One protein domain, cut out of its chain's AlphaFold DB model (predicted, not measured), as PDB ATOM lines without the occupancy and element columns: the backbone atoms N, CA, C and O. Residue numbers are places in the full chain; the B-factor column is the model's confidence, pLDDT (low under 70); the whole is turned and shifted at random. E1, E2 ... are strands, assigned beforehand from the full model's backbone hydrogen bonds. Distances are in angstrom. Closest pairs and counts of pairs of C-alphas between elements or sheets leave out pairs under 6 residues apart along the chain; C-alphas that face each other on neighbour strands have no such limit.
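What this domain is: This is residues 3 to 101 and 140 to 163 of the 192 residues of the protein "L-type lectin-domain containing receptor kinase V.9" of Nelumbo nucifera (UniProt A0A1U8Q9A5). Little of this domain is regular structure: one twisted five-stranded sheet has loop residues 26 to 35 over one face, and a small hairpin, E5 and E6, turns off beyond E4. Of 123 printed residues, 40 are in seven strands, E1 to E7, with no named helix: all strand. The sheet, E4 E3 E2 E1 E7, is antiparallel; the whole is compact, radius of gyration of the C-alphas 15.1 A, spanning 43 by 35 by 25 A.

How they stand to each other: Look first at E1, residues 11 to 18, which bends by 60 degrees at residue 15. Its antiparallel neighbours are E2, residues 48 to 53, with N 15 and O 50 3.0 A apart, within hydrogen-bond range, and E7, residues 149 to 156, with N 14 and O 153 at 2.8 A. E3, residues 67 to 72, and E4, residues 79 to 82, complete a meander, E1 E2 E3 E4, each strand the antiparallel neighbour of the one before. E4 runs on into E5, residues 84 to 87, at 72 degrees; E5 and E6, residues 92 to 95, form a hairpin.

Where its parts are: Find C-alpha 11 at (77.040, 86.302, 114.384); E1 runs 20.3 A. E7 runs 22.7 A to C-alpha 156 at (77.010, 91.439, 114.039).

The domain as a whole: Residues 102 to 139 are cut out; C-alphas 101 and 140 are 31.9 A apart. The links E1 to E2 and E2 to E3 are long; residues 56 to 64 have pLDDT under 70.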
ATOM      1  N   PRO A   3      84.056  90.074 121.262       88.88
ATOM      2  CA  PRO A   3      82.734  90.608 121.563       88.88
ATOM      3  C   PRO A   3      82.796  91.782 122.544       88.88
ATOM      4  O   PRO A   3      83.688  91.868 123.388       88.88
ATOM      5  N   GLN A   4      81.800  92.668 122.481       86.62
ATOM      6  CA  GLN A   4      81.626  93.739 123.466       86.62
ATOM      7  C   GLN A   4      81.275  93.189 124.860       86.62
ATOM      8  O   GLN A   4      81.657  93.777 125.872       86.62
ATOM      9  N   LEU A   5      80.559  92.061 124.915       82.25
ATOM     10  CA  LEU A   5      80.268  91.315 126.137       82.25
ATOM     11  C   LEU A   5      81.014  89.981 126.097       82.25
ATOM     12  O   LEU A   5      80.847  89.199 125.172       82.25
ATOM     13  N   THR A   6      81.810  89.685 127.121       79.06
ATOM     14  CA  THR A   6      82.734  88.535 127.120       79.06
ATOM     15  C   THR A   6      82.060  87.163 127.042       79.06
ATOM     16  O   THR A   6      82.732  86.169 126.787       79.06
ATOM     17  N   THR A   7      80.750  87.088 127.269       78.81
ATOM     18  CA  THR A   7      79.982  85.837 127.292       78.81
ATOM     19  C   THR A   7      79.092  85.635 126.072       78.81
ATOM     20  O   THR A   7      78.551  84.545 125.912       78.81
ATOM     21  N   VAL A   8      78.906  86.658 125.229       78.50
ATOM     22  CA  VAL A   8      78.001  86.593 124.076       78.50
ATOM     23  C   VAL A   8      78.573  87.403 122.915       78.50
ATOM     24  O   VAL A   8      78.848  88.593 123.047       78.50
ATOM     25  N   SER A   9      78.699  86.754 121.762       82.62
ATOM     26  CA  SER A   9      79.035  87.365 120.475       82.62
ATOM     27  C   SER A   9      77.889  87.117 119.498       82.62
ATOM     28  O   SER A   9      76.954  86.383 119.799       82.62
ATOM     29  N   GLY A  10      77.966  87.727 118.328       81.81
ATOM     30  CA  GLY A  10      77.184  87.332 117.172       81.81
ATOM     31  C   GLY A  10      77.600  88.165 115.968       81.81
ATOM     32  O   GLY A  10      78.087  89.279 116.159       81.81
ATOM     33  N   HIS A  11      77.432  87.681 114.739       86.25
ATOM     34  CA  HIS A  11      77.040  86.302 114.384       86.25
ATOM     35  C   HIS A  11      78.260  85.452 114.090       86.25
ATOM     36  O   HIS A  11      78.450  84.405 114.706       86.25
ATOM     37  N   GLY A  12      79.153  85.965 113.257       92.12
ATOM     38  CA  GLY A  12      80.349  85.244 112.883       92.12
ATOM     39  C   GLY A  12      81.060  85.889 111.713       92.12
ATOM     40  O   GLY A  12      80.777  87.027 111.314       92.12
ATOM     41  N   ILE A  13      81.990  85.124 111.164       95.44
ATOM     42  CA  ILE A  13      82.738  85.461 109.962       95.44
ATOM     43  C   ILE A  13      82.833  84.226 109.075       95.44
ATOM     44  O   ILE A  13      83.060  83.126 109.572       95.44
ATOM     45  N   ALA A  14      82.696  84.421 107.772       95.94
ATOM     46  CA  ALA A  14      82.777  83.369 106.775       95.94
ATOM     47  C   ALA A  14      83.817  83.714 105.708       95.94
ATOM     48  O   ALA A  14      83.896  84.863 105.262       95.94
ATOM     49  N   LEU A  15      84.594  82.715 105.280       97.38
ATOM     50  CA  LEU A  15      85.287  82.761 103.992       97.38
ATOM     51  C   LEU A  15      84.301  82.265 102.935       97.38
ATOM     52  O   LEU A  15      83.910  81.101 102.969       97.38
ATOM     53  N   ALA A  16      83.913  83.139 102.012       96.38
ATOM     54  CA  ALA A  16      82.888  82.873 101.016       96.38
ATOM     55  C   ALA A  16      83.456  82.870  99.594       96.38
ATOM     56  O   ALA A  16      84.378  83.620  99.259       96.38
ATOM     57  N   PHE A  17      82.851  82.036  98.758       95.62
ATOM     58  CA  PHE A  17      83.130  81.870  97.343       95.62
ATOM     59  C   PHE A  17      81.842  82.095  96.554       95.62
ATOM     60  O   PHE A  17      80.811  81.509  96.883       95.62
ATOM     61  N   SER A  18      81.900  82.937  95.524       94.25
ATOM     62  CA  SER A  18      80.740  83.288  94.697       94.25
ATOM     63  C   SER A  18      81.168  83.748  93.302       94.25
ATOM     64  O   SER A  18      82.228  84.364  93.169       94.25
ATOM     65  N   PRO A  19      80.368  83.528  92.244       92.19
ATOM     66  CA  PRO A  19      80.621  84.131  90.936       92.19
ATOM     67  C   PRO A  19      80.401  85.655  90.920       92.19
ATOM     68  O   PRO A  19      80.752  86.316  89.941       92.19
ATOM     69  N   PHE A  20      79.868  86.236  92.000       88.75
ATOM     70  CA  PHE A  20      79.598  87.667  92.137       88.75
ATOM     71  C   PHE A  20      80.456  88.300  93.242       88.75
ATOM     72  O   PHE A  20      80.666  87.713  94.298       88.75
ATOM     73  N   MET A  21      80.923  89.537  93.023       86.81
ATOM     74  CA  MET A  21      81.693  90.294  94.028       86.81
ATOM     75  C   MET A  21      80.851  90.806  95.204       86.81
ATOM     76  O   MET A  21      81.408  91.242  96.208       86.81
ATOM     77  N   GLY A  22      79.526  90.811  95.079       87.00
ATOM     78  CA  GLY A  22      78.634  91.306  96.117       87.00
ATOM     79  C   GLY A  22      77.293  90.595  96.089       87.00
ATOM     80  O   GLY A  22      76.896  90.040  95.065       87.00
ATOM     81  N   PHE A  23      76.607  90.659  97.225       90.06
ATOM     82  CA  PHE A  23      75.308  90.039  97.453       90.06
ATOM     83  C   PHE A  23      74.259  91.144  97.615       90.06
ATOM     84  O   PHE A  23      73.975  91.564  98.741       90.06
ATOM     85  N   PRO A  24      73.741  91.708  96.504       85.00
ATOM     86  CA  PRO A  24      72.652  92.670  96.593       85.00
ATOM     87  C   PRO A  24      71.482  92.006  97.323       85.00
ATOM     88  O   PRO A  24      71.199  90.831  97.114       85.00
ATOM     89  N   ASP A  25      70.858  92.751  98.229       91.19
ATOM     90  CA  ASP A  25      69.765  92.293  99.095       91.19
ATOM     91  C   ASP A  25      70.149  91.300 100.201       91.19
ATOM     92  O   ASP A  25      69.267  90.899 100.966       91.19
ATOM     93  N   ALA A  26      71.424  90.921 100.346       94.19
ATOM     94  CA  ALA A  26      71.847  90.175 101.522       94.19
ATOM     95  C   ALA A  26      71.747  91.041 102.777       94.19
ATOM     96  O   ALA A  26      72.010  92.248 102.769       94.19
ATOM     97  N   VAL A  27      71.358  90.413 103.880       94.38
ATOM     98  CA  VAL A  27      71.113  91.102 105.144       94.38
ATOM     99  C   VAL A  27      72.152  90.701 106.190       94.38
ATOM    100  O   VAL A  27      72.770  89.639 106.129       94.38
ATOM    101  N   ALA A  28      72.370  91.585 107.163       92.06
ATOM    102  CA  ALA A  28      73.229  91.312 108.312       92.06
ATOM    103  C   ALA A  28      72.579  90.279 109.263       92.06
ATOM    104  O   ALA A  28      71.596  89.624 108.917       92.06
ATOM    105  N   ASN A  29      73.078  90.176 110.501       89.62
ATOM    106  CA  ASN A  29      72.567  89.235 111.504       89.62
ATOM    107  C   ASN A  29      72.834  87.776 111.069       89.62
ATOM    108  O   ASN A  29      73.890  87.521 110.488       89.62
ATOM    109  N   GLN A  30      71.911  86.839 111.302       86.62
ATOM    110  CA  GLN A  30      72.134  85.410 111.037       86.62
ATOM    111  C   GLN A  30      72.479  85.043 109.583       86.62
ATOM    112  O   GLN A  30      72.895  83.925 109.334       86.62
ATOM    113  N   TYR A  31      72.305  85.956 108.622       91.94
ATOM    114  CA  TYR A  31      72.598  85.703 107.208       91.94
ATOM    115  C   TYR A  31      74.020  86.074 106.780       91.94
ATOM    116  O   TYR A  31      74.342  85.966 105.598       91.94
ATOM    117  N   LEU A  32      74.849  86.562 107.713       92.62
ATOM    118  CA  LEU A  32      76.258  86.926 107.510       92.62
ATOM    119  C   LEU A  32      76.539  87.875 106.334       92.62
ATOM    120  O   LEU A  32      77.688  87.994 105.922       92.62
ATOM    121  N   GLY A  33      75.541  88.577 105.789       94.44
ATOM    122  CA  GLY A  33      75.708  89.360 104.559       94.44
ATOM    123  C   GLY A  33      75.886  88.513 103.292       94.44
ATOM    124  O   GLY A  33      76.353  89.037 102.286       94.44
ATOM    125  N   LEU A  34      75.517  87.228 103.334       94.50
ATOM    126  CA  LEU A  34      75.558  86.294 102.202       94.50
ATOM    127  C   LEU A  34      74.167  86.032 101.608       94.50
ATOM    128  O   LEU A  34      74.026  85.880 100.396       94.50
ATOM    129  N   PHE A  35      73.134  86.015 102.455       94.94
ATOM    130  CA  PHE A  35      71.771  85.629 102.080       94.94
ATOM    131  C   PHE A  35      70.716  86.585 102.657       94.94
ATOM    132  O   PHE A  35      71.017  87.546 103.370       94.94
ATOM    133  N   ASN A  36      69.454  86.298 102.364       94.75
ATOM    134  CA  ASN A  36      68.272  86.886 102.975       94.75
ATOM    135  C   ASN A  36      67.147  85.851 103.115       94.75
ATOM    136  O   ASN A  36      67.291  84.685 102.752       94.75
ATOM    137  N   GLU A  37      66.005  86.281 103.653       92.94
ATOM    138  CA  GLU A  37      64.849  85.407 103.885       92.94
ATOM    139  C   GLU A  37      64.318  84.722 102.622       92.94
ATOM    140  O   GLU A  37      63.779  83.622 102.717       92.94
ATOM    141  N   THR A  38      64.440  85.356 101.453       94.38
ATOM    142  CA  THR A  38      63.831  84.858 100.215       94.38
ATOM    143  C   THR A  38      64.782  84.030  99.363       94.38
ATOM    144  O   THR A  38      64.299  83.216  98.582       94.38
ATOM    145  N   ASN A  39      66.098  84.222  99.491       94.00
ATOM    146  CA  ASN A  39      67.095  83.478  98.721       94.00
ATOM    147  C   ASN A  39      67.858  82.430  99.546       94.00
ATOM    148  O   ASN A  39      68.595  81.646  98.963       94.00
ATOM    149  N   ASN A  40      67.698  82.362 100.873       93.19
ATOM    150  CA  ASN A  40      68.344  81.322 101.673       93.19
ATOM    151  C   ASN A  40      67.838  79.920 101.275       93.19
ATOM    152  O   ASN A  40      66.674  79.587 101.508       93.19
ATOM    153  N   GLY A  41      68.718  79.096 100.702       92.44
ATOM    154  CA  GLY A  41      68.389  77.794 100.113       92.44
ATOM    155  C   GLY A  41      68.208  77.803  98.592       92.44
ATOM    156  O   GLY A  41      67.948  76.748  98.013       92.44
ATOM    157  N   ASP A  42      68.344  78.955  97.932       93.56
ATOM    158  CA  ASP A  42      68.265  79.064  96.476       93.56
ATOM    159  C   ASP A  42      69.594  78.659  95.819       93.56
ATOM    160  O   ASP A  42      70.628  79.307  95.986       93.56
ATOM    161  N   PHE A  43      69.569  77.589  95.022       91.62
ATOM    162  CA  PHE A  43      70.742  77.094  94.295       91.62
ATOM    163  C   PHE A  43      71.301  78.087  93.266       91.62
ATOM    164  O   PHE A  43      72.454  77.938  92.867       91.62
ATOM    165  N   SER A  44      70.520  79.089  92.848       91.12
ATOM    166  CA  SER A  44      70.974  80.155  91.946       91.12
ATOM    167  C   SER A  44      71.878  81.193  92.617       91.12
ATOM    168  O   SER A  44      72.473  82.020  91.925       91.12
ATOM    169  N   ASN A  45      72.042  81.135  93.945       92.19
ATOM    170  CA  ASN A  45      72.998  81.983  94.658       92.19
ATOM    171  C   ASN A  45      74.448  81.668  94.262       92.19
ATOM    172  O   ASN A  45      75.274  82.575  94.198       92.19
ATOM    173  N   HIS A  46      74.750  80.390  94.005       94.44
ATOM    174  CA  HIS A  46      76.103  79.888  93.752       94.44
ATOM    175  C   HIS A  46      77.108  80.344  94.821       94.44
ATOM    176  O   HIS A  46      78.190  80.837  94.506       94.44
ATOM    177  N   VAL A  47      76.739  80.181  96.092       95.19
ATOM    178  CA  VAL A  47      77.557  80.547  97.251       95.19
ATOM    179  C   VAL A  47      78.019  79.299  97.982       95.19
ATOM    180  O   VAL A  47      77.216  78.429  98.319       95.19
ATOM    181  N   PHE A  48      79.310  79.249  98.272       96.69
ATOM    182  CA  PHE A  48      79.911  78.319  99.221       96.69
ATOM    183  C   PHE A  48      80.614  79.122 100.307       96.69
ATOM    184  O   PHE A  48      81.284  80.109  99.996       96.69
ATOM    185  N   ALA A  49      80.485  78.705 101.560       96.94
ATOM    186  CA  ALA A  49      81.122  79.367 102.681       96.94
ATOM    187  C   ALA A  49      81.632  78.361 103.717       96.94
ATOM    188  O   ALA A  49      81.032  77.315 103.948       96.94
ATOM    189  N   VAL A  50      82.757  78.701 104.346       97.81
ATOM    190  CA  VAL A  50      83.184  78.087 105.606       97.81
ATOM    191  C   VAL A  50      83.057  79.141 106.689       97.81
ATOM    192  O   VAL A  50      83.696  80.197 106.607       97.81
ATOM    193  N   GLU A  51      82.234  78.858 107.689       95.50
ATOM    194  CA  GLU A  51      81.782  79.830 108.678       95.50
ATOM    195  C   GLU A  51      82.374  79.542 110.057       95.50
ATOM    196  O   GLU A  51      82.502  78.395 110.480       95.50
ATOM    197  N   LEU A  52      82.744  80.602 110.773       94.38
ATOM    198  CA  LEU A  52      83.043  80.580 112.200       94.38
ATOM    199  C   LEU A  52      81.867  81.239 112.921       94.38
ATOM    200  O   LEU A  52      81.755  82.470 112.927       94.38
ATOM    201  N   HIS A  53      81.004  80.424 113.522       86.50
ATOM    202  CA  HIS A  53      79.706  80.835 114.053       86.50
ATOM    203  C   HIS A  53      79.718  80.907 115.588       86.50
ATOM    204  O   HIS A  53      80.294  80.059 116.274       86.50
ATOM    205  N   THR A  54      79.129  81.975 116.140       82.06
ATOM    206  CA  THR A  54      79.182  82.302 117.579       82.06
ATOM    207  C   THR A  54      77.834  82.532 118.244       82.06
ATOM    208  O   THR A  54      77.816  82.858 119.434       82.06
ATOM    209  N   ILE A  55      76.711  82.418 117.525       72.06
ATOM    210  CA  ILE A  55      75.403  82.695 118.118       72.06
ATOM    211  C   ILE A  55      74.291  81.803 117.587       72.06
ATOM    212  O   ILE A  55      74.107  81.615 116.393       72.06
ATOM    213  N   LEU A  56      73.478  81.357 118.540       61.94
ATOM    214  CA  LEU A  56      72.332  80.494 118.336       61.94
ATOM    215  C   LEU A  56      71.389  81.058 117.268       61.94
ATOM    216  O   LEU A  56      70.710  82.060 117.501       61.94
ATOM    217  N   SER A  57      71.246  80.358 116.146       48.72
ATOM    218  CA  SER A  57      70.040  80.491 115.335       48.72
ATOM    219  C   SER A  57      68.916  79.698 116.024       48.72
ATOM    220  O   SER A  57      69.008  78.476 116.112       48.72
ATOM    221  N   PRO A  58      67.824  80.331 116.506       41.94
ATOM    222  CA  PRO A  58      66.785  79.683 117.328       41.94
ATOM    223  C   PRO A  58      66.008  78.542 116.640       41.94
ATOM    224  O   PRO A  58      65.122  77.947 117.250       41.94
ATOM    225  N   LYS A  59      66.337  78.219 115.385       45.06
ATOM    226  CA  LYS A  59      65.863  77.032 114.663       45.06
ATOM    227  C   LYS A  59      66.705  75.769 114.920       45.06
ATOM    228  O   LYS A  59      66.259  74.693 114.530       45.06
ATOM    229  N   PHE A  60      67.862  75.861 115.583       51.19
ATOM    230  CA  PHE A  60      68.797  74.746 115.773       51.19
ATOM    231  C   PHE A  60      69.083  74.525 117.268       51.19
ATOM    232  O   PHE A  60      69.469  75.427 118.004       51.19
ATOM    233  N   ALA A  61      68.797  73.316 117.750       38.75
ATOM    234  CA  ALA A  61      68.594  73.004 119.163       38.75
ATOM    235  C   ALA A  61      69.869  72.575 119.922       38.75
ATOM    236  O   ALA A  61      69.821  71.593 120.660       38.75
ATOM    237  N   ASN A  62      70.996  73.286 119.777       44.81
ATOM    238  CA  ASN A  62      72.211  73.019 120.563       44.81
ATOM    239  C   ASN A  62      72.700  74.260 121.324       44.81
ATOM    240  O   ASN A  62      72.623  75.386 120.856       44.81
ATOM    241  N   ILE A  63      73.152  74.030 122.557       42.25
ATOM    242  CA  ILE A  63      73.032  74.972 123.685       42.25
ATOM    243  C   ILE A  63      74.337  75.743 123.982       42.25
ATOM    244  O   ILE A  63      74.413  76.446 124.983       42.25
ATOM    245  N   TYR A  64      75.361  75.642 123.126       52.84
ATOM    246  CA  TYR A  64      76.630  76.372 123.267       52.84
ATOM    247  C   TYR A  64      77.223  76.642 121.879       52.84
ATOM    248  O   TYR A  64      77.793  75.739 121.272       52.84
ATOM    249  N   ASP A  65      77.037  77.857 121.360       71.69
ATOM    250  CA  ASP A  65      77.382  78.186 119.977       71.69
ATOM    251  C   ASP A  65      78.839  78.640 119.825       71.69
ATOM    252  O   ASP A  65      79.277  79.613 120.442       71.69
ATOM    253  N   ASN A  66      79.608  77.851 119.081       87.12
ATOM    254  CA  ASN A  66      81.053  77.950 118.913       87.12
ATOM    255  C   ASN A  66      81.462  76.971 117.803       87.12
ATOM    256  O   ASN A  66      82.229  76.039 118.051       87.12
ATOM    257  N   HIS A  67      80.861  77.101 116.623       91.00
ATOM    258  CA  HIS A  67      80.937  76.089 115.571       91.00
ATOM    259  C   HIS A  67      81.782  76.546 114.382       91.00
ATOM    260  O   HIS A  67      81.917  77.739 114.102       91.00
ATOM    261  N   VAL A  68      82.370  75.564 113.704       94.81
ATOM    262  CA  VAL A  68      82.873  75.692 112.338       94.81
ATOM    263  C   VAL A  68      81.874  74.996 111.432       94.81
ATOM    264  O   VAL A  68      81.526  73.842 111.693       94.81
ATOM    265  N   GLU A  69      81.417  75.690 110.397       93.62
ATOM    266  CA  GLU A  69      80.288  75.254 109.576       93.62
ATOM    267  C   GLU A  69      80.628  75.302 108.086       93.62
ATOM    268  O   GLU A  69      81.438  76.123 107.646       93.62
ATOM    269  N   ILE A  70      80.051  74.376 107.320       96.38
ATOM    270  CA  ILE A  70      80.194  74.288 105.866       96.38
ATOM    271  C   ILE A  70      78.836  74.559 105.229       96.38
ATOM    272  O   ILE A  70      77.934  73.721 105.301       96.38
ATOM    273  N   ASP A  71      78.739  75.681 104.527       94.81
ATOM    274  CA  ASP A  71      77.491  76.199 103.987       94.81
ATOM    275  C   ASP A  71      77.535  76.247 102.461       94.81
ATOM    276  O   ASP A  71      78.542  76.591 101.833       94.81
ATOM    277  N   MET A  72      76.414  75.889 101.838       95.38
ATOM    278  CA  MET A  72      76.283  75.876 100.384       95.38
ATOM    279  C   MET A  72      74.886  76.330  99.985       95.38
ATOM    280  O   MET A  72      73.911  75.594 100.128       95.38
ATOM    281  N   ASN A  73      74.797  77.559  99.476       94.25
ATOM    282  CA  ASN A  73      73.565  78.261  99.101       94.25
ATOM    283  C   ASN A  73      72.528  78.433 100.228       94.25
ATOM    284  O   ASN A  73      71.441  78.952  99.972       94.25
ATOM    285  N   ASN A  74      72.827  77.980 101.444       91.38
ATOM    286  CA  ASN A  74      71.902  77.888 102.563       91.38
ATOM    287  C   ASN A  74      72.676  77.958 103.883       91.38
ATOM    288  O   ASN A  74      73.701  77.294 104.001       91.38
ATOM    289  N   LEU A  75      72.115  78.673 104.860       88.25
ATOM    290  CA  LEU A  75      72.558  78.716 106.261       88.25
ATOM    291  C   LEU A  75      72.312  77.409 107.027       88.25
ATOM    292  O   LEU A  75      72.708  77.257 108.178       88.25
ATOM    293  N   GLN A  76      71.545  76.479 106.453       88.06
ATOM    294  CA  GLN A  76      71.518  75.116 106.964       88.06
ATOM    295  C   GLN A  76      72.771  74.393 106.470       88.06
ATOM    296  O   GLN A  76      72.786  73.875 105.350       88.06
ATOM    297  N   SER A  77      73.781  74.350 107.331       90.75
ATOM    298  CA  SER A  77      75.082  73.766 107.034       90.75
ATOM    299  C   SER A  77      74.991  72.300 106.625       90.75
ATOM    300  O   SER A  77      74.202  71.517 107.166       90.75
ATOM    301  N   ILE A  78      75.845  71.918 105.682       92.25
ATOM    302  CA  ILE A  78      76.076  70.526 105.286       92.25
ATOM    303  C   ILE A  78      76.702  69.764 106.456       92.25
ATOM    304  O   ILE A  78      76.275  68.657 106.779       92.25
ATOM    305  N   GLU A  79      77.687  70.383 107.105       92.50
ATOM    306  CA  GLU A  79      78.310  69.900 108.330       92.50
ATOM    307  C   GLU A  79      78.590  71.065 109.281       92.50
ATOM    308  O   GLU A  79      78.893  72.176 108.851       92.50
ATOM    309  N   SER A  80      78.491  70.794 110.583       91.69
ATOM    310  CA  SER A  80      78.786  71.739 111.661       91.69
ATOM    311  C   SER A  80      79.372  70.971 112.845       91.69
ATOM    312  O   SER A  80      78.872  69.906 113.227       91.69
ATOM    313  N   ILE A  81      80.460  71.487 113.414       92.12
ATOM    314  CA  ILE A  81      81.132  70.894 114.576       92.12
ATOM    315  C   ILE A  81      81.678  71.983 115.494       92.12
ATOM    316  O   ILE A  81      82.053  73.065 115.045       92.12
ATOM    317  N   LEU A  82      81.750  71.696 116.796       93.31
ATOM    318  CA  LEU A  82      82.373  72.597 117.762       93.31
ATOM    319  C   LEU A  82      83.824  72.895 117.370       93.31
ATOM    320  O   LEU A  82      84.604  71.985 117.084       93.31
ATOM    321  N   ALA A  83      84.194  74.172 117.427       95.06
ATOM    322  CA  ALA A  83      85.534  74.641 117.140       95.06
ATOM    323  C   ALA A  83      86.543  73.980 118.086       95.06
ATOM    324  O   ALA A  83      86.510  74.147 119.308       95.06
ATOM    325  N   ALA A  84      87.454  73.213 117.499       96.50
ATOM    326  CA  ALA A  84      88.506  72.498 118.197       96.50
ATOM    327  C   ALA A  84      89.687  72.252 117.254       96.50
ATOM    328  O   ALA A  84      89.586  72.441 116.043       96.50
ATOM    329  N   TYR A  85      90.808  71.809 117.813       97.69
ATOM    330  CA  TYR A  85      91.946  71.314 117.043       97.69
ATOM    331  C   TYR A  85      92.424  69.973 117.583       97.69
ATOM    332  O   TYR A  85      92.413  69.750 118.796       97.69
ATOM    333  N   TYR A  86      92.874  69.093 116.694       97.38
ATOM    334  CA  TYR A  86      93.485  67.835 117.103       97.38
ATOM    335  C   TYR A  86      94.917  68.070 117.602       97.38
ATOM    336  O   TYR A  86      95.744  68.668 116.913       97.38
ATOM    337  N   SER A  87      95.223  67.595 118.808       95.81
ATOM    338  CA  SER A  87      96.568  67.629 119.383       95.81
ATOM    339  C   SER A  87      97.229  66.264 119.231       95.81
ATOM    340  O   SER A  87      96.979  65.384 120.047       95.81
ATOM    341  N   SER A  88      98.138  66.089 118.265       93.06
ATOM    342  CA  SER A  88      98.861  64.812 118.085       93.06
ATOM    343  C   SER A  88      99.704  64.412 119.303       93.06
ATOM    344  O   SER A  88      99.991  63.241 119.503       93.06
ATOM    345  N   LYS A  89     100.094  65.376 120.150       93.50
ATOM    346  CA  LYS A  89     100.834  65.107 121.394       93.50
ATOM    347  C   LYS A  89      99.957  64.468 122.473       93.50
ATOM    348  O   LYS A  89     100.454  63.686 123.277       93.50
ATOM    349  N   GLU A  90      98.702  64.898 122.555       95.25
ATOM    350  CA  GLU A  90      97.753  64.453 123.585       95.25
ATOM    351  C   GLU A  90      96.734  63.447 123.028       95.25
ATOM    352  O   GLU A  90      95.955  62.899 123.796       95.25
ATOM    353  N   GLU A  91      96.744  63.217 121.711       95.38
ATOM    354  CA  GLU A  91      95.827  62.364 120.947       95.38
ATOM    355  C   GLU A  91      94.339  62.697 121.169       95.38
ATOM    356  O   GLU A  91      93.466  61.833 121.100       95.38
ATOM    357  N   ILE A  92      94.033  63.974 121.420       95.69
ATOM    358  CA  ILE A  92      92.677  64.465 121.702       95.69
ATOM    359  C   ILE A  92      92.361  65.753 120.941       95.69
ATOM    360  O   ILE A  92      93.251  66.547 120.625       95.69
ATOM    361  N   ASN A  93      91.067  65.998 120.729       95.12
ATOM    362  CA  ASN A  93      90.564  67.294 120.281       95.12
ATOM    363  C   ASN A  93      90.517  68.282 121.451       95.12
ATOM    364  O   ASN A  93      89.901  68.016 122.485       95.12
ATOM    365  N   LYS A  94      91.151  69.441 121.277       96.88
ATOM    366  CA  LYS A  94      91.177  70.533 122.252       96.88
ATOM    367  C   LYS A  94      90.246  71.643 121.788       96.88
ATOM    368  O   LYS A  94      90.423  72.186 120.702       96.88
ATOM    369  N   SER A  95      89.264  71.961 122.628       95.06
ATOM    370  CA  SER A  95      88.281  73.015 122.370       95.06
ATOM    371  C   SER A  95      88.958  74.365 122.126       95.06
ATOM    372  O   SER A  95      89.914  74.723 122.820       95.06
ATOM    373  N   LEU A  96      88.431  75.121 121.168       94.50
ATOM    374  CA  LEU A  96      88.794  76.505 120.891       94.50
ATOM    375  C   LEU A  96      87.565  77.372 121.064       94.50
ATOM    376  O   LEU A  96      86.537  77.103 120.466       94.50
ATOM    377  N   HIS A  97      87.678  78.436 121.847       92.94
ATOM    378  CA  HIS A  97      86.586  79.384 122.025       92.94
ATOM    379  C   HIS A  97      86.745  80.528 121.031       92.94
ATOM    380  O   HIS A  97      87.585  81.404 121.224       92.94
ATOM    381  N   LEU A  98      85.933  80.550 119.976       93.19
ATOM    382  CA  LEU A  98      86.043  81.517 118.881       93.19
ATOM    383  C   LEU A  98      85.901  82.982 119.344       93.19
ATOM    384  O   LEU A  98      86.373  83.903 118.671       93.19
ATOM    385  N   ILE A  99      85.279  83.203 120.506       91.62
ATOM    386  CA  ILE A  99      85.087  84.520 121.133       91.62
ATOM    387  C   ILE A  99      86.153  84.876 122.182       91.62
ATOM    388  O   ILE A  99      86.011  85.897 122.850       91.62
ATOM    389  N   SER A 100      87.209  84.068 122.356       92.81
ATOM    390  CA  SER A 100      88.232  84.315 123.390       92.81
ATOM    391  C   SER A 100      89.052  85.587 123.156       92.81
ATOM    392  O   SER A 100      89.709  86.077 124.068       92.81
ATOM    393  N   GLY A 101      89.022  86.121 121.934       92.44
ATOM    394  CA  GLY A 101      89.891  87.206 121.485       92.44
ATOM    395  C   GLY A 101      91.296  86.749 121.085       92.44
ATOM    396  O   GLY A 101      92.021  87.531 120.473       92.44
ATOM    397  N   LEU A 140      81.854  70.913  94.641       92.25
ATOM    398  CA  LEU A 140      81.734  72.360  94.489       92.25
ATOM    399  C   LEU A 140      81.536  72.798  93.031       92.25
ATOM    400  O   LEU A 140      81.508  73.996  92.761       92.25
ATOM    401  N   SER A 141      81.368  71.876  92.073       89.06
ATOM    402  CA  SER A 141      81.217  72.230  90.650       89.06
ATOM    403  C   SER A 141      79.994  73.099  90.351       89.06
ATOM    404  O   SER A 141      79.984  73.825  89.364       89.06
ATOM    405  N   SER A 142      78.949  73.023  91.177       83.69
ATOM    406  CA  SER A 142      77.752  73.863  91.040       83.69
ATOM    407  C   SER A 142      77.935  75.275  91.605       83.69
ATOM    408  O   SER A 142      77.104  76.140  91.338       83.69
ATOM    409  N   VAL A 143      79.013  75.521  92.354       84.62
ATOM    410  CA  VAL A 143      79.396  76.841  92.880       84.62
ATOM    411  C   VAL A 143      80.523  77.445  92.048       84.62
ATOM    412  O   VAL A 143      80.482  78.619  91.683       84.62
ATOM    413  N   PHE A 144      81.529  76.638  91.714       83.88
ATOM    414  CA  PHE A 144      82.687  77.063  90.942       83.88
ATOM    415  C   PHE A 144      82.380  77.081  89.444       83.88
ATOM    416  O   PHE A 144      82.718  76.162  88.702       83.88
ATOM    417  N   MET A 145      81.728  78.167  89.023       81.06
ATOM    418  CA  MET A 145      81.547  78.548  87.621       81.06
ATOM    419  C   MET A 145      82.877  78.993  86.972       81.06
ATOM    420  O   MET A 145      83.951  78.854  87.555       81.06
ATOM    421  N   ASP A 146      82.811  79.570  85.766       84.00
ATOM    422  CA  ASP A 146      83.979  80.035  84.996       84.00
ATOM    423  C   ASP A 146      84.900  80.986  85.783       84.00
ATOM    424  O   ASP A 146      86.125  80.950  85.642       84.00
ATOM    425  N   SER A 147      84.313  81.834  86.631       86.69
ATOM    426  CA  SER A 147      85.024  82.744  87.525       86.69
ATOM    427  C   SER A 147      84.400  82.734  88.912       86.69
ATOM    428  O   SER A 147      83.179  82.778  89.038       86.69
ATOM    429  N   VAL A 148      85.248  82.743  89.937       91.06
ATOM    430  CA  VAL A 148      84.844  82.762  91.343       91.06
ATOM    431  C   VAL A 148      85.646  83.840  92.056       91.06
ATOM    432  O   VAL A 148      86.871  83.899  91.934       91.06
ATOM    433  N   TYR A 149      84.948  84.676  92.807       93.19
ATOM    434  CA  TYR A 149      85.518  85.589  93.779       93.19
ATOM    435  C   TYR A 149      85.572  84.894  95.131       93.19
ATOM    436  O   TYR A 149      84.644  84.181  95.510       93.19
ATOM    437  N   VAL A 150      86.665  85.119  95.850       94.25
ATOM    438  CA  VAL A 150      86.859  84.658  97.222       94.25
ATOM    439  C   VAL A 150      87.048  85.874  98.114       94.25
ATOM    440  O   VAL A 150      87.788  86.800  97.770       94.25
ATOM    441  N   GLY A 151      86.368  85.889  99.251       95.31
ATOM    442  CA  GLY A 151      86.427  87.000 100.187       95.31
ATOM    443  C   GLY A 151      85.842  86.638 101.538       95.31
ATOM    444  O   GLY A 151      85.418  85.508 101.767       95.31
ATOM    445  N   PHE A 152      85.825  87.613 102.439       96.00
ATOM    446  CA  PHE A 152      85.242  87.442 103.761       96.00
ATOM    447  C   PHE A 152      83.935  88.205 103.863       96.00
ATOM    448  O   PHE A 152      83.852  89.354 103.428       96.00
ATOM    449  N   SER A 153      82.952  87.585 104.503       95.50
ATOM    450  CA  SER A 153      81.745  88.262 104.956       95.50
ATOM    451  C   SER A 153      81.597  88.078 106.457       95.50
ATOM    452  O   SER A 153      81.966  87.044 107.010       95.50
ATOM    453  N   SER A 154      81.108  89.100 107.145       94.69
ATOM    454  CA  SER A 154      80.867  89.025 108.583       94.69
ATOM    455  C   SER A 154      79.703  89.922 108.948       94.69
ATOM    456  O   SER A 154      79.473  90.952 108.311       94.69
ATOM    457  N   SER A 155      78.986  89.560 109.999       92.25
ATOM    458  CA  SER A 155      77.891  90.374 110.506       92.25
ATOM    459  C   SER A 155      77.880  90.353 112.024       92.25
ATOM    460  O   SER A 155      78.368  89.418 112.662       92.25
ATOM    461  N   THR A 156      77.297  91.396 112.609       90.00
ATOM    462  CA  THR A 156      77.010  91.439 114.039       90.00
ATOM    463  C   THR A 156      75.530  91.232 114.323       90.00
ATOM    464  O   THR A 156      74.683  91.368 113.436       90.00
ATOM    465  N   GLY A 157      75.213  90.876 115.567       84.06
ATOM    466  CA  GLY A 157      73.840  90.719 116.041       84.06
ATOM    467  C   GLY A 157      73.381  91.893 116.900       84.06
ATOM    468  O   GLY A 157      73.836  93.023 116.746       84.06
ATOM    469  N   ALA A 158      72.498  91.597 117.856       83.69
ATOM    470  CA  ALA A 158      72.071  92.558 118.873       83.69
ATOM    471  C   ALA A 158      73.226  93.028 119.783       83.69
ATOM    472  O   ALA A 158      73.135  94.087 120.397       83.69
ATOM    473  N   ILE A 159      74.299  92.238 119.871       82.81
ATOM    474  CA  ILE A 159      75.518  92.559 120.612       82.81
ATOM    475  C   ILE A 159      76.635  92.791 119.599       82.81
ATOM    476  O   ILE A 159      76.834  91.988 118.685       82.81
ATOM    477  N   ALA A 160      77.354  93.901 119.762       87.06
ATOM    478  CA  ALA A 160      78.469  94.241 118.894       87.06
ATOM    479  C   ALA A 160      79.646  93.280 119.117       87.06
ATOM    480  O   ALA A 160      79.987  92.934 120.251       87.06
ATOM    481  N   SER A 161      80.298  92.888 118.026       88.88
ATOM    482  CA  SER A 161      81.516  92.083 118.032       88.88
ATOM    483  C   SER A 161      82.449  92.570 116.935       88.88
ATOM    484  O   SER A 161      82.002  93.091 115.915       88.88
ATOM    485  N   SER A 162      83.751  92.448 117.163       93.62
ATOM    486  CA  SER A 162      84.768  92.760 116.162       93.62
ATOM    487  C   SER A 162      85.339  91.476 115.564       93.62
ATOM    488  O   SER A 162      85.804  90.581 116.285       93.62
ATOM    489  N   HIS A 163      85.347  91.417 114.234       93.94
ATOM    490  CA  HIS A 163      85.900  90.322 113.446       93.94
ATOM    491  C   HIS A 163      87.141  90.826 112.705       93.94
ATOM    492  O   HIS A 163      87.048  91.723 111.874       93.94
TER     493      HIS A 163